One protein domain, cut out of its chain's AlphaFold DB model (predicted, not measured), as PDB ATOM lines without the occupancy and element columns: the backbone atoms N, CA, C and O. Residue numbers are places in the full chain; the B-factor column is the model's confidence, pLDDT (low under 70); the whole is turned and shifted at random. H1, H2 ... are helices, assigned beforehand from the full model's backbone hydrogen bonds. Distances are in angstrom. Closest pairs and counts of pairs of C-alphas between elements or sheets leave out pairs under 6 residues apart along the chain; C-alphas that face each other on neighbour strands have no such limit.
ATOM      1  N   THR A 106      40.548  38.979 -20.489       57.75
ATOM      2  CA  THR A 106      40.903  40.172 -19.703       57.75
ATOM      3  C   THR A 106      39.970  41.351 -19.984       57.75
ATOM      4  O   THR A 106      39.582  42.078 -19.072       57.75
ATOM      5  N   SER A 107      39.522  41.510 -21.231       57.50
ATOM      6  CA  SER A 107      38.547  42.546 -21.597       57.50
ATOM      7  C   SER A 107      37.148  42.260 -21.037       57.50
ATOM      8  O   SER A 107      36.446  43.173 -20.597       57.50
ATOM      9  N   LEU A 108      36.731  40.988 -21.015       58.50
ATOM     10  CA  LEU A 108      35.449  40.573 -20.438       58.50
ATOM     11  C   LEU A 108      35.451  40.650 -18.906       58.50
ATOM     12  O   LEU A 108      34.429  41.016 -18.319       58.50
ATOM     13  N   SER A 109      36.571  40.337 -18.248       62.62
ATOM     14  CA  SER A 109      36.690  40.469 -16.794       62.62
ATOM     15  C   SER A 109      36.689  41.936 -16.355       62.62
ATOM     16  O   SER A 109      35.929  42.277 -15.448       62.62
ATOM     17  N   ALA A 110      37.416  42.816 -17.053       68.69
ATOM     18  CA  ALA A 110      37.388  44.261 -16.814       68.69
ATOM     19  C   ALA A 110      35.973  44.839 -16.992       68.69
ATOM     20  O   ALA A 110      35.452  45.513 -16.104       68.69
ATOM     21  N   SER A 111      35.289  44.467 -18.082       76.06
ATOM     22  CA  SER A 111      33.907  44.895 -18.338       76.06
ATOM     23  C   SER A 111      32.928  44.428 -17.253       76.06
ATOM     24  O   SER A 111      31.984  45.139 -16.899       76.06
ATOM     25  N   ARG A 112      33.155  43.237 -16.684       79.50
ATOM     26  CA  ARG A 112      32.329  42.693 -15.603       79.50
ATOM     27  C   ARG A 112      32.568  43.411 -14.275       79.50
ATOM     28  O   ARG A 112      31.597  43.656 -13.558       79.50
ATOM     29  N   THR A 113      33.812  43.755 -13.955       82.88
ATOM     30  CA  THR A 113      34.157  44.529 -12.753       82.88
ATOM     31  C   THR A 113      33.526  45.921 -12.805       82.88
ATOM     32  O   THR A 113      32.862  46.327 -11.850       82.88
ATOM     33  N   ASP A 114      33.604  46.594 -13.955       86.50
ATOM     34  CA  ASP A 114      32.980  47.905 -14.162       86.50
ATOM     35  C   ASP A 114      31.453  47.862 -14.002       86.50
ATOM     36  O   ASP A 114      30.854  48.746 -13.382       86.50
ATOM     37  N   ALA A 115      30.805  46.810 -14.508       88.75
ATOM     38  CA  ALA A 115      29.363  46.627 -14.359       88.75
ATOM     39  C   ALA A 115      28.945  46.436 -12.889       88.75
ATOM     40  O   ALA A 115      27.943  47.006 -12.451       88.75
ATOM     41  N   VAL A 116      29.715  45.667 -12.110       88.94
ATOM     42  CA  VAL A 116      29.463  45.464 -10.672       88.94
ATOM     43  C   VAL A 116      29.648  46.769  -9.899       88.94
ATOM     44  O   VAL A 116      28.800  47.120  -9.079       88.94
ATOM     45  N   ARG A 117      30.709  47.519 -10.204       90.50
ATOM     46  CA  ARG A 117      30.991  48.826  -9.605       90.50
ATOM     47  C   ARG A 117      29.849  49.816  -9.839       90.50
ATOM     48  O   ARG A 117      29.399  50.475  -8.902       90.50
ATOM     49  N   LEU A 118      29.337  49.892 -11.069       93.19
ATOM     50  CA  LEU A 118      28.196  50.747 -11.411       93.19
ATOM     51  C   LEU A 118      26.922  50.336 -10.663       93.19
ATOM     52  O   LEU A 118      26.257  51.195 -10.085       93.19
ATOM     53  N   ALA A 119      26.613  49.037 -10.610       92.06
ATOM     54  CA  ALA A 119      25.441  48.537  -9.895       92.06
ATOM     55  C   ALA A 119      25.506  48.838  -8.386       92.06
ATOM     56  O   ALA A 119      24.518  49.273  -7.791       92.06
ATOM     57  N   LEU A 120      26.673  48.663  -7.759       90.25
ATOM     58  CA  LEU A 120      26.863  48.978  -6.341       90.25
ATOM     59  C   LEU A 120      26.768  50.487  -6.071       90.25
ATOM     60  O   LEU A 120      26.159  50.885  -5.079       90.25
ATOM     61  N   ALA A 121      27.289  51.328  -6.971       91.62
ATOM     62  CA  ALA A 121      27.166  52.782  -6.865       91.62
ATOM     63  C   ALA A 121      25.703  53.250  -6.958       91.62
ATOM     64  O   ALA A 121      25.292  54.183  -6.266       91.62
ATOM     65  N   GLU A 122      24.895  52.603  -7.801       93.75
ATOM     66  CA  GLU A 122      23.458  52.875  -7.884       93.75
ATOM     67  C   GLU A 122      22.718  52.455  -6.611       93.75
ATOM     68  O   GLU A 122      21.882  53.215  -6.121       93.75
ATOM     69  N   LEU A 123      23.060  51.300  -6.027       92.12
ATOM     70  CA  LEU A 123      22.485  50.841  -4.758       92.12
ATOM     71  C   LEU A 123      22.847  51.760  -3.584       92.12
ATOM     72  O   LEU A 123      21.983  52.059  -2.758       92.12
ATOM     73  N   HIS A 124      24.087  52.252  -3.525       92.38
ATOM     74  CA  HIS A 124      24.508  53.245  -2.531       92.38
ATOM     75  C   HIS A 124      23.760  54.568  -2.706       92.38
ATOM     76  O   HIS A 124      23.179  55.076  -1.746       92.38
ATOM     77  N   ARG A 125      23.644  55.074  -3.942       90.19
ATOM     78  CA  ARG A 125      22.871  56.294  -4.237       90.19
ATOM     79  C   ARG A 125      21.389  56.147  -3.885       90.19
ATOM     80  O   ARG A 125      20.764  57.114  -3.456       90.19
ATOM     81  N   ALA A 126      20.830  54.953  -4.060       93.00
ATOM     82  CA  ALA A 126      19.458  54.629  -3.679       93.00
ATOM     83  C   ALA A 126      19.269  54.444  -2.159       93.00
ATOM     84  O   ALA A 126      18.142  54.245  -1.710       93.00
ATOM     85  N   GLY A 127      20.345  54.492  -1.363       91.38
ATOM     86  CA  GLY A 127      20.319  54.250   0.082       91.38
ATOM     87  C   GLY A 127      20.077  52.786   0.464       91.38
ATOM     88  O   GLY A 127      19.772  52.500   1.619       91.38
ATOM     89  N   ALA A 128      20.185  51.863  -0.496       92.44
ATOM     90  CA  ALA A 128      20.024  50.425  -0.288       92.44
ATOM     91  C   ALA A 128      21.314  49.751   0.211       92.44
ATOM     92  O   ALA A 128      21.259  48.633   0.724       92.44
ATOM     93  N   LEU A 129      22.457  50.427   0.068       91.50
ATOM     94  CA  LEU A 129      23.743  50.027   0.627       91.50
ATOM     95  C   LEU A 129      24.149  51.024   1.713       91.50
ATOM     96  O   LEU A 129      24.079  52.236   1.511       91.50
ATOM     97  N   ASP A 130      24.571  50.519   2.866       93.75
ATOM     98  CA  ASP A 130      25.058  51.349   3.957       93.75
ATOM     99  C   ASP A 130      26.444  51.937   3.650       93.75
ATOM    100  O   ASP A 130      27.274  51.348   2.956       93.75
ATOM    101  N   GLU A 131      26.710  53.110   4.224       92.56
ATOM    102  CA  GLU A 131      27.962  53.852   4.035       92.56
ATOM    103  C   GLU A 131      29.202  53.049   4.453       92.56
ATOM    104  O   GLU A 131      30.289  53.232   3.910       92.56
ATOM    105  N   ARG A 132      29.053  52.150   5.432       95.12
ATOM    106  CA  ARG A 132      30.146  51.287   5.869       95.12
ATOM    107  C   ARG A 132      30.465  50.238   4.806       95.12
ATOM    108  O   ARG A 132      31.628  50.142   4.426       95.12
ATOM    109  N   SER A 133      29.471  49.510   4.300       92.94
ATOM    110  CA  SER A 133      29.685  48.539   3.216       92.94
ATOM    111  C   SER A 133      30.231  49.188   1.943       92.94
ATOM    112  O   SER A 133      31.063  48.594   1.264       92.94
ATOM    113  N   TRP A 134      29.821  50.423   1.632       93.12
ATOM    114  CA  TRP A 134      30.385  51.167   0.501       93.12
ATOM    115  C   TRP A 134      31.880  51.464   0.682       93.12
ATOM    116  O   TRP A 134      32.675  51.207  -0.218       93.12
ATOM    117  N   LYS A 135      32.295  51.913   1.871       94.00
ATOM    118  CA  LYS A 135      33.718  52.133   2.184       94.00
ATOM    119  C   LYS A 135      34.539  50.848   2.180       94.00
ATOM    120  O   LYS A 135      35.696  50.867   1.775       94.00
ATOM    121  N   GLU A 136      33.961  49.742   2.645       94.25
ATOM    122  CA  GLU A 136      34.604  48.426   2.577       94.25
ATOM    123  C   GLU A 136      34.803  47.989   1.113       94.25
ATOM    124  O   GLU A 136      35.871  47.479   0.772       94.25
ATOM    125  N   PHE A 137      33.837  48.270   0.231       92.75
ATOM    126  CA  PHE A 137      33.973  48.055  -1.211       92.75
ATOM    127  C   PHE A 137      35.062  48.941  -1.842       92.75
ATOM    128  O   PHE A 137      35.924  48.421  -2.545       92.75
ATOM    129  N   GLU A 138      35.089  50.246  -1.551       92.00
ATOM    130  CA  GLU A 138      36.133  51.154  -2.060       92.00
ATOM    131  C   GLU A 138      37.539  50.734  -1.601       92.00
ATOM    132  O   GLU A 138      38.488  50.744  -2.385       92.00
ATOM    133  N   ALA A 139      37.681  50.317  -0.340       93.38
ATOM    134  CA  ALA A 139      38.943  49.800   0.178       93.38
ATOM    135  C   ALA A 139      39.368  48.506  -0.537       93.38
ATOM    136  O   ALA A 139      40.548  48.326  -0.835       93.38
ATOM    137  N   ALA A 140      38.418  47.617  -0.842       91.38
ATOM    138  CA  ALA A 140      38.688  46.407  -1.607       91.38
ATOM    139  C   ALA A 140      39.095  46.714  -3.060       91.38
ATOM    140  O   ALA A 140      40.046  46.103  -3.543       91.38
ATOM    141  N   GLU A 141      38.453  47.676  -3.737       90.56
ATOM    142  CA  GLU A 141      38.867  48.114  -5.084       90.56
ATOM    143  C   GLU A 141      40.308  48.635  -5.090       90.56
ATOM    144  O   GLU A 141      41.094  48.276  -5.966       90.56
ATOM    145  N   MET A 142      40.673  49.446  -4.094       92.50
ATOM    146  CA  MET A 142      42.040  49.948  -3.954       92.50
ATOM    147  C   MET A 142      43.051  48.807  -3.793       92.50
ATOM    148  O   MET A 142      44.073  48.799  -4.474       92.50
ATOM    149  N   LEU A 143      42.745  47.809  -2.957       93.38
ATOM    150  CA  LEU A 143      43.616  46.646  -2.759       93.38
ATOM    151  C   LEU A 143      43.772  45.799  -4.026       93.38
ATOM    152  O   LEU A 143      44.870  45.323  -4.305       93.38
ATOM    153  N   VAL A 144      42.695  45.598  -4.791       90.25
ATOM    154  CA  VAL A 144      42.758  44.866  -6.066       90.25
ATOM    155  C   VAL A 144      43.683  45.589  -7.040       90.25
ATOM    156  O   VAL A 144      44.569  44.963  -7.613       90.25
ATOM    157  N   ARG A 145      43.549  46.911  -7.154       89.69
ATOM    158  CA  ARG A 145      44.396  47.726  -8.027       89.69
ATOM    159  C   ARG A 145      45.867  47.707  -7.605       89.69
ATOM    160  O   ARG A 145      46.755  47.627  -8.450       89.69
ATOM    161  N   ASP A 146      46.138  47.750  -6.303       93.81
ATOM    162  CA  ASP A 146      47.500  47.624  -5.780       93.81
ATOM    163  C   ASP A 146      48.101  46.246  -6.096       93.81
ATOM    164  O   ASP A 146      49.269  46.153  -6.475       93.81
ATOM    165  N   LEU A 147      47.309  45.174  -5.999       91.00
ATOM    166  CA  LEU A 147      47.743  43.827  -6.372       91.00
ATOM    167  C   LEU A 147      48.013  43.696  -7.874       91.00
ATOM    168  O   LEU A 147      49.005  43.072  -8.244       91.00
ATOM    169  N   GLU A 148      47.181  44.295  -8.727       90.12
ATOM    170  CA  GLU A 148      47.409  44.348 -10.177       90.12
ATOM    171  C   GLU A 148      48.733  45.049 -10.505       90.12
ATOM    172  O   GLU A 148      49.538  44.506 -11.260       90.12
ATOM    173  N   ASN A 149      49.025  46.182  -9.856       90.31
ATOM    174  CA  ASN A 149      50.303  46.884 -10.019       90.31
ATOM    175  C   ASN A 149      51.498  46.020  -9.581       90.31
ATOM    176  O   ASN A 149      52.546  46.013 -10.228       90.31
ATOM    177  N   VAL A 150      51.366  45.289  -8.467       91.00
ATOM    178  CA  VAL A 150      52.417  44.378  -7.989       91.00
ATOM    179  C   VAL A 150      52.622  43.226  -8.969       91.00
ATOM    180  O   VAL A 150      53.764  42.865  -9.247       91.00
ATOM    181  N   LEU A 151      51.544  42.657  -9.510       91.38
ATOM    182  CA  LEU A 151      51.622  41.605 -10.521       91.38
ATOM    183  C   LEU A 151      52.313  42.108 -11.791       91.38
ATOM    184  O   LEU A 151      53.245  41.460 -12.257       91.38
ATOM    185  N   GLU A 152      51.946  43.287 -12.289       91.12
ATOM    186  CA  GLU A 152      52.591  43.905 -13.452       91.12
ATOM    187  C   GLU A 152      54.090  44.156 -13.207       91.12
ATOM    188  O   GLU A 152      54.933  43.856 -14.059       91.12
ATOM    189  N   ALA A 153      54.454  44.631 -12.011       86.25
ATOM    190  CA  ALA A 153      55.850  44.825 -11.623       86.25
ATOM    191  C   ALA A 153      56.627  43.499 -11.554       86.25
ATOM    192  O   ALA A 153      57.772  43.419 -12.006       86.25
ATOM    193  N   LEU A 154      56.013  42.438 -11.021       84.75
ATOM    194  CA  LEU A 154      56.614  41.105 -10.963       84.75
ATOM    195  C   LEU A 154      56.763  40.481 -12.351       84.75
ATOM    196  O   LEU A 154      57.790  39.863 -12.629       84.75
ATOM    197  N   GLU A 155      55.781  40.650 -13.233       87.62
ATOM    198  CA  GLU A 155      55.876  40.203 -14.621       87.62
ATOM    199  C   GLU A 155      56.973  40.944 -15.378       87.62
ATOM    200  O   GLU A 155      57.745  40.321 -16.105       87.62
ATOM    201  N   THR A 156      57.077  42.257 -15.182       85.25
ATOM    202  CA  THR A 156      58.146  43.072 -15.768       85.25
ATOM    203  C   THR A 156      59.506  42.581 -15.290       85.25
ATOM    204  O   THR A 156      60.359  42.247 -16.111       85.25
ATOM    205  N   ARG A 157      59.670  42.386 -13.975       79.81
ATOM    206  CA  ARG A 157      60.896  41.820 -13.403       79.81
ATOM    207  C   ARG A 157      61.189  40.420 -13.935       79.81
ATOM    208  O   ARG A 157      62.341  40.102 -14.196       79.81
ATOM    209  N   ARG A 158      60.176  39.568 -14.122       77.38
ATOM    210  CA  ARG A 158      60.347  38.239 -14.727       77.38
ATOM    211  C   ARG A 158      60.842  38.350 -16.168       77.38
ATOM    212  O   ARG A 158      61.761  37.623 -16.519       77.38
ATOM    213  N   ARG A 159      60.274  39.238 -16.989       75.69
ATOM    214  CA  ARG A 159      60.735  39.468 -18.373       75.69
ATOM    215  C   ARG A 159      62.180  39.978 -18.405       75.69
ATOM    216  O   ARG A 159      62.964  39.525 -19.231       75.69
ATOM    217  N   GLU A 160      62.553  40.853 -17.474       72.75
ATOM    218  CA  GLU A 160      63.935  41.323 -17.306       72.75
ATOM    219  C   GLU A 160      64.880  40.214 -16.816       72.75
ATOM    220  O   GLU A 160      66.011  40.118 -17.279       72.75
ATOM    221  N   GLN A 161      64.423  39.332 -15.923       58.34
ATOM    222  CA  GLN A 161      65.206  38.195 -15.430       58.34
ATOM    223  C   GLN A 161      65.385  37.108 -16.507       58.34
ATOM    224  O   GLN A 161      66.442  36.494 -16.559       58.34
ATOM    225  N   VAL A 162      64.398  36.916 -17.394       55.44
ATOM    226  CA  VAL A 162      64.479  36.044 -18.589       55.44
ATOM    227  C   VAL A 162      65.494  36.578 -19.612       55.44
ATOM    228  O   VAL A 162      66.069  35.811 -20.373       55.44
ATOM    229  N   MET A 163      65.822  37.877 -19.602       48.28
ATOM    230  CA  MET A 163      66.974  38.381 -20.369       48.28
ATOM    231  C   MET A 163      68.328  37.944 -19.781       48.28
ATOM    232  O   MET A 163      69.352  38.078 -20.449       48.28
ATOM    233  N   ILE A 164      68.339  37.399 -18.561       51.31
ATOM    234  CA  ILE A 164      69.465  36.674 -17.960       51.31
ATOM    235  C   ILE A 164      69.213  35.160 -18.091       51.31
ATOM    236  O   ILE A 164      69.577  34.371 -17.222       51.31
ATOM    237  N   ASP A 165      68.587  34.716 -19.182       49.06
ATOM    238  CA  ASP A 165      68.660  33.316 -19.581       49.06
ATOM    239  C   ASP A 165      70.066  33.065 -20.135       49.06
ATOM    240  O   ASP A 165      70.373  33.273 -21.313       49.06
ATOM    241  N   LEU A 166      70.947  32.612 -19.241       56.59
ATOM    242  CA  LEU A 166      72.157  31.892 -19.613       56.59
ATOM    243  C   LEU A 166      71.742  30.805 -20.624       56.59
ATOM    244  O   LEU A 166      70.765  30.100 -20.356       56.59
TER     245      LEU A 166
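Overview. This is residues 106 to 166 of the 196 residues of an uncharacterized protein of Cyanidiococcus yangmingshanensis (UniProt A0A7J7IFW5). Two helices make a narrow, open V: H1 runs to the tight link at the closed end, and the longer H2 folds back at a small angle; residues 142 to 166, of which 142 to 162 belong to H2, stick out free. The 61 printed residues hold two named helices, H1 then H2, and no named strand; the class is all helix. The whole is extended, a rod spanning 60 by 24 by 8 A, with a radius of gyration of the C-alphas of 17.3 A.

Along the chain. Find C-alpha 106 at (40.903, 40.172, -19.703); from there H1, residues 106 to 125, runs 28.7 A. H2, residues 131 to 162, begins at C-alpha 131, (27.962, 53.852, 4.035), and runs 46.5 A to C-alpha 162 at (64.479, 36.044, -18.589).

Arrangement. H1 and H2 are close but not clearly touching; look at their closest C-alphas, those of His 124 and Trp 134, 6.9 A apart. They run opposite ways at a shallow tilt of 18 degrees. In H1 and H2 every O i to N i+4 pair is within hydrogen-bond range.

Size, cuts and confidence. The two farthest C-alphas, those of Gly 127 and Leu 166, are 59.8 A apart. The printed part has no cut. Look for pLDDT under 70 at residues 106 to 110 and 161 to 166.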